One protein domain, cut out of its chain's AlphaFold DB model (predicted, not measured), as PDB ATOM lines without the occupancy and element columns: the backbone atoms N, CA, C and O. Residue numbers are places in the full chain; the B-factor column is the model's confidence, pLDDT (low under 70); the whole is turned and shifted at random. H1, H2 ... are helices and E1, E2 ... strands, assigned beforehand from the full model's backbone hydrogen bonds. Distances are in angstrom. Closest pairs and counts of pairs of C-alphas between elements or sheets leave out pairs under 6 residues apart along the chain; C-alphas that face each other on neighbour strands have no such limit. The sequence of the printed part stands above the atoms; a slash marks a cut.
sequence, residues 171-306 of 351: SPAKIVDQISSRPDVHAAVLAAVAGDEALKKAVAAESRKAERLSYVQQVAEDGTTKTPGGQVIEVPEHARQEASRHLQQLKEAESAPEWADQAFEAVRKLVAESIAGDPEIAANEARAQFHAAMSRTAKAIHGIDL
ATOM      1  N   SER A 171       4.821 -47.386 -99.042       73.69
ATOM      2  CA  SER A 171       5.668 -47.133 -97.880       73.69
ATOM      3  C   SER A 171       6.071 -45.651 -97.844       73.69
ATOM      4  O   SER A 171       6.239 -45.045 -98.910       73.69
ATOM      5  N   PRO A 172       6.307 -45.065 -96.656       73.50
ATOM      6  CA  PRO A 172       6.806 -43.693 -96.541       73.50
ATOM      7  C   PRO A 172       8.028 -43.422 -97.431       73.50
ATOM      8  O   PRO A 172       8.102 -42.388 -98.085       73.50
ATOM      9  N   ALA A 173       8.937 -44.397 -97.550       74.50
ATOM     10  CA  ALA A 173      10.104 -44.309 -98.426       74.50
ATOM     11  C   ALA A 173       9.736 -44.129 -99.910       74.50
ATOM     12  O   ALA A 173      10.339 -43.310-100.595       74.50
ATOM     13  N   LYS A 174       8.719 -44.848-100.406       75.19
ATOM     14  CA  LYS A 174       8.243 -44.695-101.789       75.19
ATOM     15  C   LYS A 174       7.535 -43.361-102.017       75.19
ATOM     16  O   LYS A 174       7.676 -42.788-103.090       75.19
ATOM     17  N   ILE A 175       6.816 -42.855-101.014       79.81
ATOM     18  CA  ILE A 175       6.195 -41.522-101.076       79.81
ATOM     19  C   ILE A 175       7.284 -40.452-101.221       79.81
ATOM     20  O   ILE A 175       7.199 -39.600-102.103       79.81
ATOM     21  N   VAL A 176       8.336 -40.526-100.398       84.75
ATOM     22  CA  VAL A 176       9.479 -39.602-100.465       84.75
ATOM     23  C   VAL A 176      10.198 -39.704-101.809       84.75
ATOM     24  O   VAL A 176      10.487 -38.672-102.413       84.75
ATOM     25  N   ASP A 177      10.444 -40.914-102.309       84.12
ATOM     26  CA  ASP A 177      11.074 -41.135-103.615       84.12
ATOM     27  C   ASP A 177      10.246 -40.528-104.757       84.12
ATOM     28  O   ASP A 177      10.767 -39.824-105.623       84.12
ATOM     29  N   GLN A 178       8.923 -40.694-104.720       80.75
ATOM     30  CA  GLN A 178       8.027 -40.128-105.722       80.75
ATOM     31  C   GLN A 178       7.964 -38.594-105.671       80.75
ATOM     32  O   GLN A 178       7.902 -37.953-106.720       80.75
ATOM     33  N   ILE A 179       7.980 -38.001-104.473       86.38
ATOM     34  CA  ILE A 179       8.053 -36.543-104.308       86.38
ATOM     35  C   ILE A 179       9.405 -36.027-104.819       86.38
ATOM     36  O   ILE A 179       9.450 -35.036-105.542       86.38
ATOM     37  N   SER A 180      10.500 -36.712-104.487       84.69
ATOM     38  CA  SER A 180      11.866 -36.275-104.812       84.69
ATOM     39  C   SER A 180      12.197 -36.416-106.298       84.69
ATOM     40  O   SER A 180      12.879 -35.569-106.869       84.69
ATOM     41  N   SER A 181      11.693 -37.466-106.949       86.12
ATOM     42  CA  SER A 181      11.910 -37.730-108.378       86.12
ATOM     43  C   SER A 181      11.081 -36.835-109.306       86.12
ATOM     44  O   SER A 181      11.339 -36.795-110.510       86.12
ATOM     45  N   ARG A 182      10.096 -36.098-108.771       86.81
ATOM     46  CA  ARG A 182       9.164 -35.262-109.541       86.81
ATOM     47  C   ARG A 182       9.167 -33.807-109.059       86.81
ATOM     48  O   ARG A 182       8.403 -33.457-108.155       86.81
ATOM     49  N   PRO A 183       9.966 -32.924-109.689       88.69
ATOM     50  CA  PRO A 183      10.067 -31.518-109.292       88.69
ATOM     51  C   PRO A 183       8.733 -30.756-109.318       88.69
ATOM     52  O   PRO A 183       8.511 -29.876-108.488       88.69
ATOM     53  N   ASP A 184       7.830 -31.109-110.238       82.31
ATOM     54  CA  ASP A 184       6.476 -30.554-110.344       82.31
ATOM     55  C   ASP A 184       5.624 -30.884-109.109       82.31
ATOM     56  O   ASP A 184       4.968 -30.009-108.543       82.31
ATOM     57  N   VAL A 185       5.680 -32.139-108.656       83.88
ATOM     58  CA  VAL A 185       4.967 -32.607-107.462       83.88
ATOM     59  C   VAL A 185       5.569 -31.989-106.211       83.88
ATOM     60  O   VAL A 185       4.828 -31.493-105.366       83.88
ATOM     61  N   HIS A 186       6.897 -31.962-106.109       88.00
ATOM     62  CA  HIS A 186       7.593 -31.325-104.998       88.00
ATOM     63  C   HIS A 186       7.191 -29.849-104.844       88.00
ATOM     64  O   HIS A 186       6.796 -29.424-103.758       88.00
ATOM     65  N   ALA A 187       7.205 -29.078-105.937       87.75
ATOM     66  CA  ALA A 187       6.792 -27.676-105.918       87.75
ATOM     67  C   ALA A 187       5.317 -27.505-105.514       87.75
ATOM     68  O   ALA A 187       4.999 -26.618-104.722       87.75
ATOM     69  N   ALA A 188       4.422 -28.368-106.005       85.75
ATOM     70  CA  ALA A 188       3.008 -28.337-105.641       85.75
ATOM     71  C   ALA A 188       2.772 -28.657-104.153       85.75
ATOM     72  O   ALA A 188       1.964 -27.990-103.508       85.75
ATOM     73  N   VAL A 189       3.502 -29.627-103.588       89.44
ATOM     74  CA  VAL A 189       3.445 -29.959-102.154       89.44
ATOM     75  C   VAL A 189       3.933 -28.782-101.313       89.44
ATOM     76  O   VAL A 189       3.254 -28.389-100.365       89.44
ATOM     77  N   LEU A 190       5.060 -28.167-101.680       90.69
ATOM     78  CA  LEU A 190       5.566 -26.985-100.978       90.69
ATOM     79  C   LEU A 190       4.594 -25.806-101.056       90.69
ATOM     80  O   LEU A 190       4.378 -25.135-100.051       90.69
ATOM     81  N   ALA A 191       3.975 -25.569-102.214       89.12
ATOM     82  CA  ALA A 191       2.965 -24.527-102.372       89.12
ATOM     83  C   ALA A 191       1.719 -24.801-101.513       89.12
ATOM     84  O   ALA A 191       1.197 -23.879-100.888       89.12
ATOM     85  N   ALA A 192       1.276 -26.060-101.429       89.50
ATOM     86  CA  ALA A 192       0.162 -26.459-100.574       89.50
ATOM     87  C   ALA A 192       0.475 -26.232 -99.086       89.50
ATOM     88  O   ALA A 192      -0.332 -25.636 -98.377       89.50
ATOM     89  N   VAL A 193       1.671 -26.619 -98.626       90.88
ATOM     90  CA  VAL A 193       2.125 -26.339 -97.253       90.88
ATOM     91  C   VAL A 193       2.245 -24.831 -97.019       90.88
ATOM     92  O   VAL A 193       1.811 -24.332 -95.990       90.88
ATOM     93  N   ALA A 194       2.787 -24.071 -97.972       90.31
ATOM     94  CA  ALA A 194       2.930 -22.622 -97.844       90.31
ATOM     95  C   ALA A 194       1.580 -21.878 -97.803       90.31
ATOM     96  O   ALA A 194       1.495 -20.803 -97.202       90.31
ATOM     97  N   GLY A 195       0.539 -22.438 -98.420       88.44
ATOM     98  CA  GLY A 195      -0.810 -21.875 -98.454       88.44
ATOM     99  C   GLY A 195      -1.678 -22.196 -97.234       88.44
ATOM    100  O   GLY A 195      -2.704 -21.543 -97.055       88.44
ATOM    101  N   ASP A 196      -1.286 -23.157 -96.393       93.44
ATOM    102  CA  ASP A 196      -2.097 -23.646 -95.272       93.44
ATOM    103  C   ASP A 196      -1.331 -23.565 -93.938       93.44
ATOM    104  O   ASP A 196      -0.354 -24.275 -93.694       93.44
ATOM    105  N   GLU A 197      -1.801 -22.703 -93.032       90.19
ATOM    106  CA  GLU A 197      -1.196 -22.505 -91.710       90.19
ATOM    107  C   GLU A 197      -1.233 -23.750 -90.811       90.19
ATOM    108  O   GLU A 197      -0.333 -23.941 -89.987       90.19
ATOM    109  N   ALA A 198      -2.238 -24.618 -90.946       89.31
ATOM    110  CA  ALA A 198      -2.290 -25.865 -90.191       89.31
ATOM    111  C   ALA A 198      -1.198 -26.830 -90.671       89.31
ATOM    112  O   ALA A 198      -0.491 -27.416 -89.845       89.31
ATOM    113  N   LEU A 199      -0.990 -26.927 -91.990       87.75
ATOM    114  CA  LEU A 199       0.089 -27.737 -92.563       87.75
ATOM    115  C   LEU A 199       1.471 -27.198 -92.185       87.75
ATOM    116  O   LEU A 199       2.333 -27.985 -91.794       87.75
ATOM    117  N   LYS A 200       1.685 -25.875 -92.204       89.38
ATOM    118  CA  LYS A 200       2.948 -25.278 -91.725       89.38
ATOM    119  C   LYS A 200       3.257 -25.670 -90.289       89.38
ATOM    120  O   LYS A 200       4.385 -26.056 -89.985       89.38
ATOM    121  N   LYS A 201       2.264 -25.575 -89.400       90.00
ATOM    122  CA  LYS A 201       2.427 -25.939 -87.986       90.00
ATOM    123  C   LYS A 201       2.742 -27.420 -87.818       90.00
ATOM    124  O   LYS A 201       3.621 -27.748 -87.026       90.00
ATOM    125  N   ALA A 202       2.068 -28.291 -88.568       87.75
ATOM    126  CA  ALA A 202       2.325 -29.726 -88.539       87.75
ATOM    127  C   ALA A 202       3.754 -30.056 -89.000       87.75
ATOM    128  O   ALA A 202       4.481 -30.742 -88.286       87.75
ATOM    129  N   VAL A 203       4.195 -29.495 -90.133       88.56
ATOM    130  CA  VAL A 203       5.565 -29.682 -90.640       88.56
ATOM    131  C   VAL A 203       6.593 -29.159 -89.639       88.56
ATOM    132  O   VAL A 203       7.542 -29.865 -89.318       88.56
ATOM    133  N   ALA A 204       6.384 -27.967 -89.077       88.12
ATOM    134  CA  ALA A 204       7.289 -27.407 -88.075       88.12
ATOM    135  C   ALA A 204       7.373 -28.268 -86.801       88.12
ATOM    136  O   ALA A 204       8.444 -28.376 -86.203       88.12
ATOM    137  N   ALA A 205       6.265 -28.878 -86.371       85.62
ATOM    138  CA  ALA A 205       6.258 -29.791 -85.233       85.62
ATOM    139  C   ALA A 205       7.072 -31.063 -85.522       85.62
ATOM    140  O   ALA A 205       7.888 -31.457 -84.692       85.62
ATOM    141  N   GLU A 206       6.909 -31.663 -86.703       85.44
ATOM    142  CA  GLU A 206       7.680 -32.844 -87.108       85.44
ATOM    143  C   GLU A 206       9.170 -32.532 -87.315       85.44
ATOM    144  O   GLU A 206      10.021 -33.295 -86.861       85.44
ATOM    145  N   SER A 207       9.517 -31.376 -87.891       86.75
ATOM    146  CA  SER A 207      10.915 -30.934 -87.993       86.75
ATOM    147  C   SER A 207      11.578 -30.813 -86.619       86.75
ATOM    148  O   SER A 207      12.686 -31.309 -86.431       86.75
ATOM    149  N   ARG A 208      10.885 -30.242 -85.622       87.06
ATOM    150  CA  ARG A 208      11.406 -30.155 -84.245       87.06
ATOM    151  C   ARG A 208      11.630 -31.529 -83.620       87.06
ATOM    152  O   ARG A 208      12.611 -31.721 -82.908       87.06
ATOM    153  N   LYS A 209      10.738 -32.490 -83.871       85.50
ATOM    154  CA  LYS A 209      10.921 -33.871 -83.396       85.50
ATOM    155  C   LYS A 209      12.140 -34.524 -84.043       85.50
ATOM    156  O   LYS A 209      12.928 -35.153 -83.343       85.50
ATOM    157  N   ALA A 210      12.323 -34.338 -85.350       86.12
ATOM    158  CA  ALA A 210      13.484 -34.854 -86.072       86.12
ATOM    159  C   ALA A 210      14.799 -34.260 -85.537       86.12
ATOM    160  O   ALA A 210      15.750 -35.001 -85.299       86.12
ATOM    161  N   GLU A 211      14.840 -32.952 -85.268       88.38
ATOM    162  CA  GLU A 211      15.994 -32.288 -84.644       88.38
ATOM    163  C   GLU A 211      16.305 -32.855 -83.250       88.38
ATOM    164  O   GLU A 211      17.458 -33.154 -82.941       88.38
ATOM    165  N   ARG A 212      15.278 -33.060 -82.415       90.06
ATOM    166  CA  ARG A 212      15.420 -33.660 -81.077       90.06
ATOM    167  C   ARG A 212      15.964 -35.085 -81.134       90.06
ATOM    168  O   ARG A 212      16.858 -35.427 -80.364       90.06
ATOM    169  N   LEU A 213      15.466 -35.904 -82.060       87.94
ATOM    170  CA  LEU A 213      15.969 -37.262 -82.276       87.94
ATOM    171  C   LEU A 213      17.413 -37.257 -82.776       87.94
ATOM    172  O   LEU A 213      18.229 -38.021 -82.267       87.94
ATOM    173  N   SER A 214      17.742 -36.368 -83.715       88.62
ATOM    174  CA  SER A 214      19.108 -36.205 -84.216       88.62
ATOM    175  C   SER A 214      20.073 -35.803 -83.099       88.62
ATOM    176  O   SER A 214      21.170 -36.347 -83.029       88.62
ATOM    177  N   TYR A 215      19.652 -34.932 -82.176       88.88
ATOM    178  CA  TYR A 215      20.440 -34.587 -80.992       88.88
ATOM    179  C   TYR A 215      20.722 -35.808 -80.105       88.88
ATOM    180  O   TYR A 215      21.861 -36.037 -79.703       88.88
ATOM    181  N   VAL A 216      19.703 -36.623 -79.812       90.06
ATOM    182  CA  VAL A 216      19.870 -37.841 -78.998       90.06
ATOM    183  C   VAL A 216      20.777 -38.858 -79.707       90.06
ATOM    184  O   VAL A 216      21.630 -39.460 -79.056       90.06
ATOM    185  N   GLN A 217      20.643 -39.012 -81.029       89.69
ATOM    186  CA  GLN A 217      21.531 -39.841 -81.855       89.69
ATOM    187  C   GLN A 217      22.979 -39.372 -81.787       89.69
ATOM    188  O   GLN A 217      23.854 -40.173 -81.474       89.69
ATOM    189  N   GLN A 218      23.217 -38.075 -81.981       90.06
ATOM    190  CA  GLN A 218      24.551 -37.489 -81.906       90.06
ATOM    191  C   GLN A 218      25.209 -37.762 -80.544       90.06
ATOM    192  O   GLN A 218      26.363 -38.178 -80.477       90.06
ATOM    193  N   VAL A 219      24.469 -37.597 -79.442       91.06
ATOM    194  CA  VAL A 219      25.005 -37.863 -78.099       91.06
ATOM    195  C   VAL A 219      25.318 -39.348 -77.887       91.06
ATOM    196  O   VAL A 219      26.340 -39.669 -77.284       91.06
ATOM    197  N   ALA A 220      24.464 -40.256 -78.362       91.12
ATOM    198  CA  ALA A 220      24.664 -41.694 -78.192       91.12
ATOM    199  C   ALA A 220      25.832 -42.237 -79.037       91.12
ATOM    200  O   ALA A 220      26.664 -43.006 -78.540       91.12
ATOM    201  N   GLU A 221      25.883 -41.846 -80.312       90.00
ATOM    202  CA  GLU A 221      26.814 -42.384 -81.306       90.00
ATOM    203  C   GLU A 221      28.176 -41.692 -81.223       90.00
ATOM    204  O   GLU A 221      29.188 -42.363 -80.998       90.00
ATOM    205  N   ASP A 222      28.188 -40.361 -81.318       88.62
ATOM    206  CA  ASP A 222      29.422 -39.576 -81.404       88.62
ATOM    207  C   ASP A 222      30.001 -39.238 -80.028       88.62
ATOM    208  O   ASP A 222      31.163 -38.846 -79.930       88.62
ATOM    209  N   GLY A 223      29.199 -39.331 -78.960       88.19
ATOM    210  CA  GLY A 223      29.615 -38.927 -77.612       88.19
ATOM    211  C   GLY A 223      29.931 -37.434 -77.506       88.19
ATOM    212  O   GLY A 223      30.576 -37.007 -76.553       88.19
ATOM    213  N   THR A 224      29.498 -36.625 -78.474       89.06
ATOM    214  CA  THR A 224      29.736 -35.181 -78.497       89.06
ATOM    215  C   THR A 224      28.435 -34.421 -78.663       89.06
ATOM    216  O   THR A 224      27.458 -34.918 -79.219       89.06
ATOM    217  N   THR A 225      28.410 -33.185 -78.178       89.69
ATOM    218  CA  THR A 225      27.264 -32.300 -78.375       89.69
ATOM    219  C   THR A 225      27.694 -30.850 -78.474       89.69
ATOM    220  O   THR A 225      28.747 -30.460 -77.963       89.69
ATOM    221  N   LYS A 226      26.875 -30.040 -79.148       86.81
ATOM    222  CA  LYS A 226      27.041 -28.588 -79.169       86.81
ATOM    223  C   LYS A 226      26.327 -27.977 -77.973       86.81
ATOM    224  O   LYS A 226      25.122 -28.154 -77.802       86.81
ATOM    225  N   THR A 227      27.063 -27.208 -77.187       81.00
ATOM    226  CA  THR A 227      26.491 -26.371 -76.134       81.00
ATOM    227  C   THR A 227      25.678 -25.217 -76.739       81.00
ATOM    228  O   THR A 227      25.864 -24.874 -77.913       81.00
ATOM    229  N   PRO A 228      24.790 -24.566 -75.964       75.81
ATOM    230  CA  PRO A 228      24.093 -23.354 -76.408       75.81
ATOM    231  C   PRO A 228      25.018 -22.223 -76.898       75.81
ATOM    232  O   PRO A 228      24.631 -21.443 -77.770       75.81
ATOM    233  N   GLY A 229      26.243 -22.140 -76.376       70.88
ATOM    234  CA  GLY A 229      27.306 -21.231 -76.804       70.88
ATOM    235  C   GLY A 229      28.017 -21.652 -78.093       70.88
ATOM    236  O   GLY A 229      28.833 -20.893 -78.614       70.88
ATOM    237  N   GLY A 230      27.697 -22.826 -78.642       77.25
ATOM    238  CA  GLY A 230      28.237 -23.344 -79.900       77.25
ATOM    239  C   GLY A 230      29.550 -24.115 -79.766       77.25
ATOM    240  O   GLY A 230      30.116 -24.511 -80.787       77.25
ATOM    241  N   GLN A 231      30.032 -24.351 -78.543       79.25
ATOM    242  CA  GLN A 231      31.208 -25.181 -78.294       79.25
ATOM    243  C   GLN A 231      30.832 -26.658 -78.434       79.25
ATOM    244  O   GLN A 231      29.798 -27.091 -77.936       79.25
ATOM    245  N   VAL A 232      31.671 -27.444 -79.108       86.50
ATOM    246  CA  VAL A 232      31.536 -28.906 -79.103       86.50
ATOM    247  C   VAL A 232      32.238 -29.436 -77.857       86.50
ATOM    248  O   VAL A 232      33.415 -29.139 -77.650       86.50
ATOM    249  N   ILE A 233      31.512 -30.183 -77.031       85.44
ATOM    250  CA  ILE A 233      32.044 -30.835 -75.831       85.44
ATOM    251  C   ILE A 233      31.884 -32.348 -75.941       85.44
ATOM    252  O   ILE A 233      30.962 -32.835 -76.601       85.44
ATOM    253  N   GLU A 234      32.775 -33.075 -75.274       85.69
ATOM    254  CA  GLU A 234      32.612 -34.504 -75.040       85.69
ATOM    255  C   GLU A 234      31.603 -34.708 -73.905       85.69
ATOM    256  O   GLU A 234      31.642 -34.033 -72.873       85.69
ATOM    257  N   VAL A 235      30.643 -35.592 -74.138       86.31
ATOM    258  CA  VAL A 235      29.544 -35.862 -73.221       86.31
ATOM    259  C   VAL A 235      29.968 -36.976 -72.264       86.31
ATOM    260  O   VAL A 235      30.514 -37.983 -72.716       86.31
ATOM    261  N   PRO A 236      29.701 -36.861 -70.951       84.38
ATOM    262  CA  PRO A 236      30.054 -37.920 -70.018       84.38
ATOM    263  C   PRO A 236      29.391 -39.255 -70.341       84.38
ATOM    264  O   PRO A 236      28.245 -39.324 -70.786       84.38
ATOM    265  N   GLU A 237      30.100 -40.330 -70.008       85.31
ATOM    266  CA  GLU A 237      29.722 -41.703 -70.347       85.31
ATOM    267  C   GLU A 237      28.298 -42.078 -69.886       85.31
ATOM    268  O   GLU A 237      27.554 -42.721 -70.621       85.31
ATOM    269  N   HIS A 238      27.858 -41.605 -68.717       82.38
ATOM    270  CA  HIS A 238      26.503 -41.873 -68.219       82.38
ATOM    271  C   HIS A 238      25.399 -41.249 -69.099       82.38
ATOM    272  O   HIS A 238      24.348 -41.853 -69.295       82.38
ATOM    273  N   ALA A 239      25.635 -40.065 -69.671       84.62
ATOM    274  CA  ALA A 239      24.684 -39.394 -70.555       84.62
ATOM    275  C   ALA A 239      24.639 -40.055 -71.943       84.62
ATOM    276  O   ALA A 239      23.570 -40.163 -72.545       84.62
ATOM    277  N   ARG A 240      25.777 -40.581 -72.410       89.56
ATOM    278  CA  ARG A 240      25.855 -41.409 -73.621       89.56
ATOM    279  C   ARG A 240      25.098 -42.732 -73.469       89.56
ATOM    280  O   ARG A 240      24.371 -43.140 -74.380       89.56
ATOM    281  N   GLN A 241      25.234 -43.389 -72.317       88.75
ATOM    282  CA  GLN A 241      24.517 -44.627 -71.998       88.75
ATOM    283  C   GLN A 241      23.004 -44.403 -71.940       88.75
ATOM    284  O   GLN A 241      22.249 -45.171 -72.535       88.75
ATOM    285  N   GLU A 242      22.560 -43.319 -71.305       87.38
ATOM    286  CA  GLU A 242      21.143 -42.945 -71.267       87.38
ATOM    287  C   GLU A 242      20.587 -42.623 -72.660       87.38
ATOM    288  O   GLU A 242      19.524 -43.126 -73.026       87.38
ATOM    289  N   ALA A 243      21.323 -41.870 -73.485       88.75
ATOM    290  CA  ALA A 243      20.934 -41.611 -74.872       88.75
ATOM    291  C   ALA A 243      20.806 -42.914 -75.687       88.75
ATOM    292  O   ALA A 243      19.833 -43.102 -76.419       88.75
ATOM    293  N   SER A 244      21.739 -43.853 -75.505       89.25
ATOM    294  CA  SER A 244      21.720 -45.166 -76.168       89.25
ATOM    295  C   SER A 244      20.536 -46.026 -75.720       89.25
ATOM    296  O   SER A 244      19.838 -46.601 -76.559       89.25
ATOM    297  N   ARG A 245      20.265 -46.071 -74.406       88.69
ATOM    298  CA  ARG A 245      19.096 -46.751 -73.823       88.69
ATOM    299  C   ARG A 245      17.812 -46.208 -74.428       88.69
ATOM    300  O   ARG A 245      16.930 -46.977 -74.805       88.69
ATOM    301  N   HIS A 246      17.737 -44.889 -74.564       86.88
ATOM    302  CA  HIS A 246      16.614 -44.253 -75.209       86.88
ATOM    303  C   HIS A 246      16.489 -44.707 -76.682       86.88
ATOM    304  O   HIS A 246      15.465 -45.264 -77.071       86.88
ATOM    305  N   LEU A 247      17.524 -44.587 -77.511       85.06
ATOM    306  CA  LEU A 247      17.430 -45.016 -78.919       85.06
ATOM    307  C   LEU A 247      17.052 -46.490 -79.096       85.06
ATOM    308  O   LEU A 247      16.383 -46.837 -80.070       85.06
ATOM    309  N   GLN A 248      17.457 -47.358 -78.171       84.88
ATOM    310  CA  GLN A 248      17.046 -48.756 -78.182       84.88
ATOM    311  C   GLN A 248      15.543 -48.915 -77.907       84.88
ATOM    312  O   GLN A 248      14.866 -49.617 -78.654       84.88
ATOM    313  N   GLN A 249      14.997 -48.191 -76.928       82.50
ATOM    314  CA  GLN A 249      13.553 -48.173 -76.665       82.50
ATOM    315  C   GLN A 249      12.744 -47.670 -77.865       82.50
ATOM    316  O   GLN A 249      11.669 -48.195 -78.123       82.50
ATOM    317  N   LEU A 250      13.259 -46.701 -78.629       79.12
ATOM    318  CA  LEU A 250      12.607 -46.233 -79.860       79.12
ATOM    319  C   LEU A 250      12.558 -47.310 -80.951       79.12
ATOM    320  O   LEU A 250      11.605 -47.366 -81.720       79.12
ATOM    321  N   LYS A 251      13.594 -48.151 -81.043       76.50
ATOM    322  CA  LYS A 251      13.621 -49.267 -82.000       76.50
ATOM    323  C   LYS A 251      12.649 -50.381 -81.602       76.50
ATOM    324  O   LYS A 251      12.157 -51.081 -82.478       76.50
ATOM    325  N   GLU A 252      12.398 -50.547 -80.304       76.12
ATOM    326  CA  GLU A 252      11.527 -51.591 -79.746       76.12
ATOM    327  C   GLU A 252      10.053 -51.161 -79.667       76.12
ATOM    328  O   GLU A 252       9.156 -51.970 -79.903       76.12
ATOM    329  N   ALA A 253       9.784 -49.891 -79.364       61.94
ATOM    330  CA  ALA A 253       8.449 -49.316 -79.364       61.94
ATOM    331  C   ALA A 253       8.168 -48.704 -80.741       61.94
ATOM    332  O   ALA A 253       8.571 -47.575 -81.016       61.94
ATOM    333  N   GLU A 254       7.456 -49.430 -81.608       53.34
ATOM    334  CA  GLU A 254       6.898 -48.853 -82.834       53.34
ATOM    335  C   GLU A 254       6.017 -47.636 -82.481       53.34
ATOM    336  O   GLU A 254       4.850 -47.756 -82.127       53.34
ATOM    337  N   SER A 255       6.604 -46.443 -82.599       55.44
ATOM    338  CA  SER A 255       5.946 -45.133 -82.654       55.44
ATOM    339  C   SER A 255       5.062 -44.746 -81.456       55.44
ATOM    340  O   SER A 255       3.837 -44.705 -81.555       55.44
ATOM    341  N   ALA A 256       5.684 -44.292 -80.363       55.88
ATOM    342  CA  ALA A 256       5.021 -43.410 -79.396       55.88
ATOM    343  C   ALA A 256       5.436 -41.939 -79.643       55.88
ATOM    344  O   ALA A 256       6.608 -41.598 -79.464       55.88
ATOM    345  N   PRO A 257       4.514 -41.037 -80.038       58.53
ATOM    346  CA  PRO A 257       4.835 -39.661 -80.441       58.53
ATOM    347  C   PRO A 257       5.373 -38.756 -79.318       58.53
ATOM    348  O   PRO A 257       5.951 -37.713 -79.614       58.53
ATOM    349  N   GLU A 258       5.214 -39.141 -78.051       66.94
ATOM    350  CA  GLU A 258       5.673 -38.373 -76.878       66.94
ATOM    351  C   GLU A 258       7.111 -38.711 -76.456       66.94
ATOM    352  O   GLU A 258       7.719 -38.021 -75.638       66.94
ATOM    353  N   TRP A 259       7.675 -39.776 -77.022       77.00
ATOM    354  CA  TRP A 259       8.916 -40.356 -76.531       77.00
ATOM    355  C   TRP A 259      10.160 -39.535 -76.915       77.00
ATOM    356  O   TRP A 259      11.075 -39.385 -76.104       77.00
ATOM    357  N   ALA A 260      10.176 -38.932 -78.112       77.94
ATOM    358  CA  ALA A 260      11.294 -38.106 -78.583       77.94
ATOM    359  C   ALA A 260      11.562 -36.900 -77.666       77.94
ATOM    360  O   ALA A 260      12.712 -36.532 -77.431       77.94
ATOM    361  N   ASP A 261      10.500 -36.320 -77.109       83.81
ATOM    362  CA  ASP A 261      10.587 -35.163 -76.219       83.81
ATOM    363  C   ASP A 261      11.150 -35.555 -74.852       83.81
ATOM    364  O   ASP A 261      12.005 -34.858 -74.308       83.81
ATOM    365  N   GLN A 262      10.722 -36.705 -74.326       84.81
ATOM    366  CA  GLN A 262      11.216 -37.237 -73.057       84.81
ATOM    367  C   GLN A 262      12.698 -37.612 -73.144       84.81
ATOM    368  O   GLN A 262      13.479 -37.225 -72.274       84.81
ATOM    369  N   ALA A 263      13.093 -38.316 -74.210       86.31
ATOM    370  CA  ALA A 263      14.486 -38.685 -74.450       86.31
ATOM    371  C   ALA A 263      15.377 -37.443 -74.600       86.31
ATOM    372  O   ALA A 263      16.444 -37.359 -73.991       86.31
ATOM    373  N   PHE A 264      14.918 -36.446 -75.362       88.69
ATOM    374  CA  PHE A 264      15.643 -35.194 -75.538       88.69
ATOM    375  C   PHE A 264      15.846 -34.445 -74.217       88.69
ATOM    376  O   PHE A 264      16.976 -34.080 -73.900       88.69
ATOM    377  N   GLU A 265      14.788 -34.231 -73.430       90.88
ATOM    378  CA  GLU A 265      14.901 -33.492 -72.167       90.88
ATOM    379  C   GLU A 265      15.753 -34.239 -71.129       90.88
ATOM    380  O   GLU A 265      16.542 -33.609 -70.423       90.88
ATOM    381  N   ALA A 266      15.675 -35.574 -71.076       88.44
ATOM    382  CA  ALA A 266      16.525 -36.385 -70.205       88.44
ATOM    383  C   ALA A 266      18.015 -36.222 -70.552       88.44
ATOM    384  O   ALA A 266      18.819 -35.864 -69.689       88.44
ATOM    385  N   VAL A 267      18.381 -36.403 -71.826       88.25
ATOM    386  CA  VAL A 267      19.774 -36.267 -72.285       88.25
ATOM    387  C   VAL A 267      20.265 -34.827 -72.127       88.25
ATOM    388  O   VAL A 267      21.373 -34.591 -71.646       88.25
ATOM    389  N   ARG A 268      19.435 -33.837 -72.475       90.50
ATOM    390  CA  ARG A 268      19.757 -32.414 -72.317       90.50
ATOM    391  C   ARG A 268      20.039 -32.049 -70.860       90.50
ATOM    392  O   ARG A 268      20.978 -31.297 -70.605       90.50
ATOM    393  N   LYS A 269      19.254 -32.569 -69.914       90.19
ATOM    394  CA  LYS A 269      19.462 -32.330 -68.481       90.19
ATOM    395  C   LYS A 269      20.818 -32.866 -68.016       90.19
ATOM    396  O   LYS A 269      21.556 -32.129 -67.371       90.19
ATOM    397  N   LEU A 270      21.178 -34.089 -68.407       88.56
ATOM    398  CA  LEU A 270      22.468 -34.690 -68.046       88.56
ATOM    399  C   LEU A 270      23.652 -33.916 -68.642       88.56
ATOM    400  O   LEU A 270      24.649 -33.671 -67.965       88.56
ATOM    401  N   VAL A 271      23.530 -33.455 -69.890       86.56
ATOM    402  CA  VAL A 271      24.536 -32.583 -70.518       86.56
ATOM    403  C   VAL A 271      24.666 -31.257 -69.760       86.56
ATOM    404  O   VAL A 271      25.780 -30.804 -69.510       86.56
ATOM    405  N   ALA A 272      23.555 -30.642 -69.348       86.69
ATOM    406  CA  ALA A 272      23.584 -29.397 -68.580       86.69
ATOM    407  C   ALA A 272      24.241 -29.571 -67.198       86.69
ATOM    408  O   ALA A 272      25.040 -28.729 -66.790       86.69
ATOM    409  N   GLU A 273      23.952 -30.672 -66.502       86.69
ATOM    410  CA  GLU A 273      24.605 -31.031 -65.235       86.69
ATOM    411  C   GLU A 273      26.112 -31.254 -65.424       86.69
ATOM    412  O   GLU A 273      26.915 -30.805 -64.608       86.69
ATOM    413  N   SER A 274      26.502 -31.863 -66.544       82.56
ATOM    414  CA  SER A 274      27.905 -32.091 -66.905       82.56
ATOM    415  C   SER A 274      28.661 -30.782 -67.145       82.56
ATOM    416  O   SER A 274      29.756 -30.597 -66.622       82.56
ATOM    417  N   ILE A 275      28.052 -29.844 -67.877       82.44
ATOM    418  CA  ILE A 275      28.609 -28.501 -68.098       82.44
ATOM    419  C   ILE A 275      28.772 -27.760 -66.768       82.44
ATOM    420  O   ILE A 275      29.797 -27.128 -66.545       82.44
ATOM    421  N   ALA A 276      27.781 -27.837 -65.875       82.69
ATOM    422  CA  ALA A 276      27.840 -27.178 -64.571       82.69
ATOM    423  C   ALA A 276      28.898 -27.791 -63.632       82.69
ATOM    424  O   ALA A 276      29.439 -27.088 -62.779       82.69
ATOM    425  N   GLY A 277      29.188 -29.087 -63.790       82.81
ATOM    426  CA  GLY A 277      30.212 -29.804 -63.030       82.81
ATOM    427  C   GLY A 277      31.653 -29.479 -63.440       82.81
ATOM    428  O   GLY A 277      32.558 -29.703 -62.636       82.81
ATOM    429  N   ASP A 278      31.870 -28.928 -64.639       82.88
ATOM    430  CA  ASP A 278      33.181 -28.503 -65.136       82.88
ATOM    431  C   ASP A 278      33.295 -26.961 -65.139       82.88
ATOM    432  O   ASP A 278      32.724 -26.284 -66.003       82.88
ATOM    433  N   PRO A 279      34.055 -26.365 -64.196       82.38
ATOM    434  CA  PRO A 279      34.183 -24.915 -64.083       82.38
ATOM    435  C   PRO A 279      34.801 -24.234 -65.313       82.38
ATOM    436  O   PRO A 279      34.515 -23.059 -65.561       82.38
ATOM    437  N   GLU A 280      35.662 -24.924 -66.068       81.62
ATOM    438  CA  GLU A 280      36.281 -24.361 -67.271       81.62
ATOM    439  C   GLU A 280      35.293 -24.345 -68.433       81.62
ATOM    440  O   GLU A 280      35.155 -23.314 -69.103       81.62
ATOM    441  N   ILE A 281      34.556 -25.442 -68.631       80.19
ATOM    442  CA  ILE A 281      33.495 -25.514 -69.643       80.19
ATOM    443  C   ILE A 281      32.396 -24.498 -69.319       80.19
ATOM    444  O   ILE A 281      32.019 -23.720 -70.195       80.19
ATOM    445  N   ALA A 282      31.945 -24.414 -68.065       81.12
ATOM    446  CA  ALA A 282      30.941 -23.437 -67.641       81.12
ATOM    447  C   ALA A 282      31.384 -21.985 -67.896       81.12
ATOM    448  O   ALA A 282      30.602 -21.161 -68.378       81.12
ATOM    449  N   ALA A 283      32.649 -21.653 -67.612       82.62
ATOM    450  CA  ALA A 283      33.182 -20.314 -67.856       82.62
ATOM    451  C   ALA A 283      33.307 -19.993 -69.355       82.62
ATOM    452  O   ALA A 283      33.041 -18.860 -69.767       82.62
ATOM    453  N   ASN A 284      33.719 -20.962 -70.174       80.06
ATOM    454  CA  ASN A 284      33.808 -20.795 -71.625       80.06
ATOM    455  C   ASN A 284      32.425 -20.649 -72.261       80.06
ATOM    456  O   ASN A 284      32.224 -19.755 -73.084       80.06
ATOM    457  N   GLU A 285      31.457 -21.436 -71.802       82.94
ATOM    458  CA  GLU A 285      30.062 -21.350 -72.216       82.94
ATOM    459  C   GLU A 285      29.458 -19.985 -71.868       82.94
ATOM    460  O   GLU A 285      28.877 -19.328 -72.732       82.94
ATOM    461  N   ALA A 286      29.664 -19.493 -70.642       84.31
ATOM    462  CA  ALA A 286      29.191 -18.171 -70.233       84.31
ATOM    463  C   ALA A 286      29.779 -17.048 -71.108       84.31
ATOM    464  O   ALA A 286      29.060 -16.137 -71.524       84.31
ATOM    465  N   ARG A 287      31.074 -17.126 -71.453       84.44
ATOM    466  CA  ARG A 287      31.714 -16.173 -72.377       84.44
ATOM    467  C   ARG A 287      31.132 -16.261 -73.783       84.44
ATOM    468  O   ARG A 287      30.865 -15.224 -74.388       84.44
ATOM    469  N   ALA A 288      30.940 -17.471 -74.303       83.06
ATOM    470  CA  ALA A 288      30.397 -17.691 -75.637       83.06
ATOM    471  C   ALA A 288      28.954 -17.177 -75.743       83.06
ATOM    472  O   ALA A 288      28.628 -16.448 -76.680       83.06
ATOM    473  N   GLN A 289      28.116 -17.470 -74.745       84.31
ATOM    474  CA  GLN A 289      26.750 -16.955 -74.656       84.31
ATOM    475  C   GLN A 289      26.726 -15.426 -74.573       84.31
ATOM    476  O   GLN A 289      25.985 -14.789 -75.325       84.31
ATOM    477  N   PHE A 290      27.574 -14.832 -73.726       86.44
ATOM    478  CA  PHE A 290      27.696 -13.381 -73.607       86.44
ATOM    479  C   PHE A 290      28.107 -12.735 -74.937       86.44
ATOM    480  O   PHE A 290      27.449 -11.813 -75.419       86.44
ATOM    481  N   HIS A 291      29.141 -13.266 -75.592       84.88
ATOM    482  CA  HIS A 291      29.595 -12.771 -76.888       84.88
ATOM    483  C   HIS A 291      28.519 -12.929 -77.975       84.88
ATOM    484  O   HIS A 291      28.285 -12.015 -78.767       84.88
ATOM    485  N   ALA A 292      27.823 -14.068 -78.010       84.25
ATOM    486  CA  ALA A 292      26.745 -14.315 -78.960       84.25
ATOM    487  C   ALA A 292      25.539 -13.389 -78.734       84.25
ATOM    488  O   ALA A 292      24.899 -12.987 -79.708       84.25
ATOM    489  N   ALA A 293      25.219 -13.059 -77.481       85.56
ATOM    490  CA  ALA A 293      24.193 -12.079 -77.144       85.56
ATOM    491  C   ALA A 293      24.610 -10.679 -77.617       85.56
ATOM    492  O   ALA A 293      23.875 -10.056 -78.380       85.56
ATOM    493  N   MET A 294      25.828 -10.239 -77.287       87.62
ATOM    494  CA  MET A 294      26.364  -8.940 -77.717       87.62
ATOM    495  C   MET A 294      26.421  -8.802 -79.242       87.62
ATOM    496  O   MET A 294      25.988  -7.791 -79.791       87.62
ATOM    497  N   SER A 295      26.892  -9.832 -79.951       87.69
ATOM    498  CA  SER A 295      26.945  -9.832 -81.417       87.69
ATOM    499  C   SER A 295      25.549  -9.755 -82.045       87.69
ATOM    500  O   SER A 295      25.353  -9.034 -83.025       87.69
ATOM    501  N   ARG A 296      24.559 -10.460 -81.475       88.19
ATOM    502  CA  ARG A 296      23.159 -10.382 -81.917       88.19
ATOM    503  C   ARG A 296      22.572  -8.992 -81.690       88.19
ATOM    504  O   ARG A 296      21.988  -8.448 -82.622       88.19
ATOM    505  N   THR A 297      22.777  -8.405 -80.514       88.75
ATOM    506  CA  THR A 297      22.326  -7.043 -80.201       88.75
ATOM    507  C   THR A 297      22.957  -6.019 -81.144       88.75
ATOM    508  O   THR A 297      22.243  -5.213 -81.731       88.75
ATOM    509  N   ALA A 298      24.269  -6.096 -81.380       89.31
ATOM    510  CA  ALA A 298      24.958  -5.208 -82.316       89.31
ATOM    511  C   ALA A 298      24.405  -5.329 -83.747       89.31
ATOM    512  O   ALA A 298      24.132  -4.320 -84.394       89.31
ATOM    513  N   LYS A 299      24.170  -6.559 -84.232       90.75
ATOM    514  CA  LYS A 299      23.534  -6.786 -85.541       90.75
ATOM    515  C   LYS A 299      22.115  -6.228 -85.604       90.75
ATOM    516  O   LYS A 299      21.756  -5.652 -86.623       90.75
ATOM    517  N   ALA A 300      21.326  -6.397 -84.544       90.25
ATOM    518  CA  ALA A 300      19.970  -5.865 -84.478       90.25
ATOM    519  C   ALA A 300      19.972  -4.333 -84.560       90.25
ATOM    520  O   ALA A 300      19.212  -3.780 -85.346       90.25
ATOM    521  N   ILE A 301      20.877  -3.668 -83.834       88.06
ATOM    522  CA  ILE A 301      21.050  -2.208 -83.887       88.06
ATOM    523  C   ILE A 301      21.492  -1.760 -85.287       88.06
ATOM    524  O   ILE A 301      20.904  -0.840 -85.844       88.06
ATOM    525  N   HIS A 302      22.482  -2.424 -85.894       87.94
ATOM    526  CA  HIS A 302      22.937  -2.101 -87.255       87.94
ATOM    527  C   HIS A 302      21.872  -2.345 -88.332       87.94
ATOM    528  O   HIS A 302      21.940  -1.746 -89.401       87.94
ATOM    529  N   GLY A 303      20.915  -3.239 -88.078       88.12
ATOM    530  CA  GLY A 303      19.801  -3.515 -88.982       88.12
ATOM    531  C   GLY A 303      18.690  -2.463 -88.944       88.12
ATOM    532  O   GLY A 303      17.768  -2.545 -89.754       88.12
ATOM    533  N   ILE A 304      18.745  -1.498 -88.020       88.44
ATOM    534  CA  ILE A 304      17.770  -0.412 -87.944       88.44
ATOM    535  C   ILE A 304      18.035   0.570 -89.085       88.44
ATOM    536  O   ILE A 304      19.093   1.192 -89.163       88.44
ATOM    537  N   ASP A 305      17.035   0.744 -89.943       88.69
ATOM    538  CA  ASP A 305      17.006   1.822 -90.928       88.69
ATOM    539  C   ASP A 305      16.810   3.160 -90.202       88.69
ATOM    540  O   ASP A 305      15.708   3.489 -89.756       88.69
ATOM    541  N   LEU A 306      17.903   3.910 -90.047       87.25
ATOM    542  CA  LEU A 306      17.922   5.172 -89.309       87.25
ATOM    543  C   LEU A 306      17.058   6.251 -89.968       87.25
ATOM    544  O   LEU A 306      16.435   7.039 -89.258       87.25
TER     545      LEU A 306
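This is residues 171 to 306 of the 351 residues of an uncharacterized protein of Streptomyces niveus (UniProt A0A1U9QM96). A small two-strand hairpin, E1 and E2, sits at the end of the long helix H3, where H3 crosses the helical hairpin of H4 and H5 to make a small core. From this core two arms reach out: the other half of H3, which leads to H1 and H2 at a corner, and H6, whose residues 294 to 302 stick out with the last printed residues. The printed part has 136 residues, with helices H1, H2, H3, strands E1, E2, then helices H4, H5, H6; the sheet E1 - E2 is antiparallel and the class is mostly helix. The whole is loose, with a radius of gyration of the C-alphas of 19.7 A, and flat, spanning 57 by 53 by 24 A.

E1 is residues 224 to 226 and E2 residues 232 to 234. H3, the longest helix, runs from residue 197, C-alpha at (-1.196, -22.505, -91.710), to residue 221, over 35.9 A. H4 is residues 237 to 252, 22.7 A long, and H5 residues 259 to 277, 27.3 A. H1 is residues 172 to 181, its first C-alpha at (6.806, -43.693, -96.541), and H2 residues 183 to 195. H6, residues 279 to 302, is 34.4 A long and ends with its C-alpha at (22.937, -2.101, -87.255).

E1 and E2 form an antiparallel hairpin, with N 225 and O 233 at 3.0 A and N 233 and O 225 at 2.9 A, within hydrogen-bond range. The closest C-alphas of H3 and E1, Val 219 and Thr 225, are 6.0 A apart. E2 and H5 are near each other, with 5 pairs of C-alphas within 10 A. H3 and H5 are the hubs, touching three helices each. H3 touches H4 with residues 216 to 221 alone, at a steep tilt of 53 degrees, opposite ways; the closest C-alphas, Ala 220 and Arg 240, are 4.7 A apart. H3 touches H5 at a steep tilt of 51 degrees, the same way, the closest C-alphas being Arg 212 and Phe 264 at 5.8 A. H4 and H5, a helical hairpin, touch at a shallow tilt of 3 degrees, opposite ways, closest at the C-alphas of Ala 239 and Leu 270, 5.8 A. H2 and H3 touch only at the corner, and only just, with 3 pairs of C-alphas within 8 A, the closest being Val 193 and Leu 199 at 5.3 A. H1 and H2 likewise touch only at the corner, only just, with 3 pairs, the closest C-alphas being Ile 179 and His 186 at 5.3 A. H5 and H6 touch only at the corner, again only just, with 3 pairs, closest at the C-alphas of Ile 275 and Ala 282, 5.6 A. H4 and H6 are apart. In H1 to H6 every O i to N i+4 pair is within hydrogen-bond range.

The C-alphas farthest apart, those of Glu 252 and Leu 306, are 57.9 A apart. The printed part has no cut and no long link. Residues 253 to 258 have pLDDT under 70.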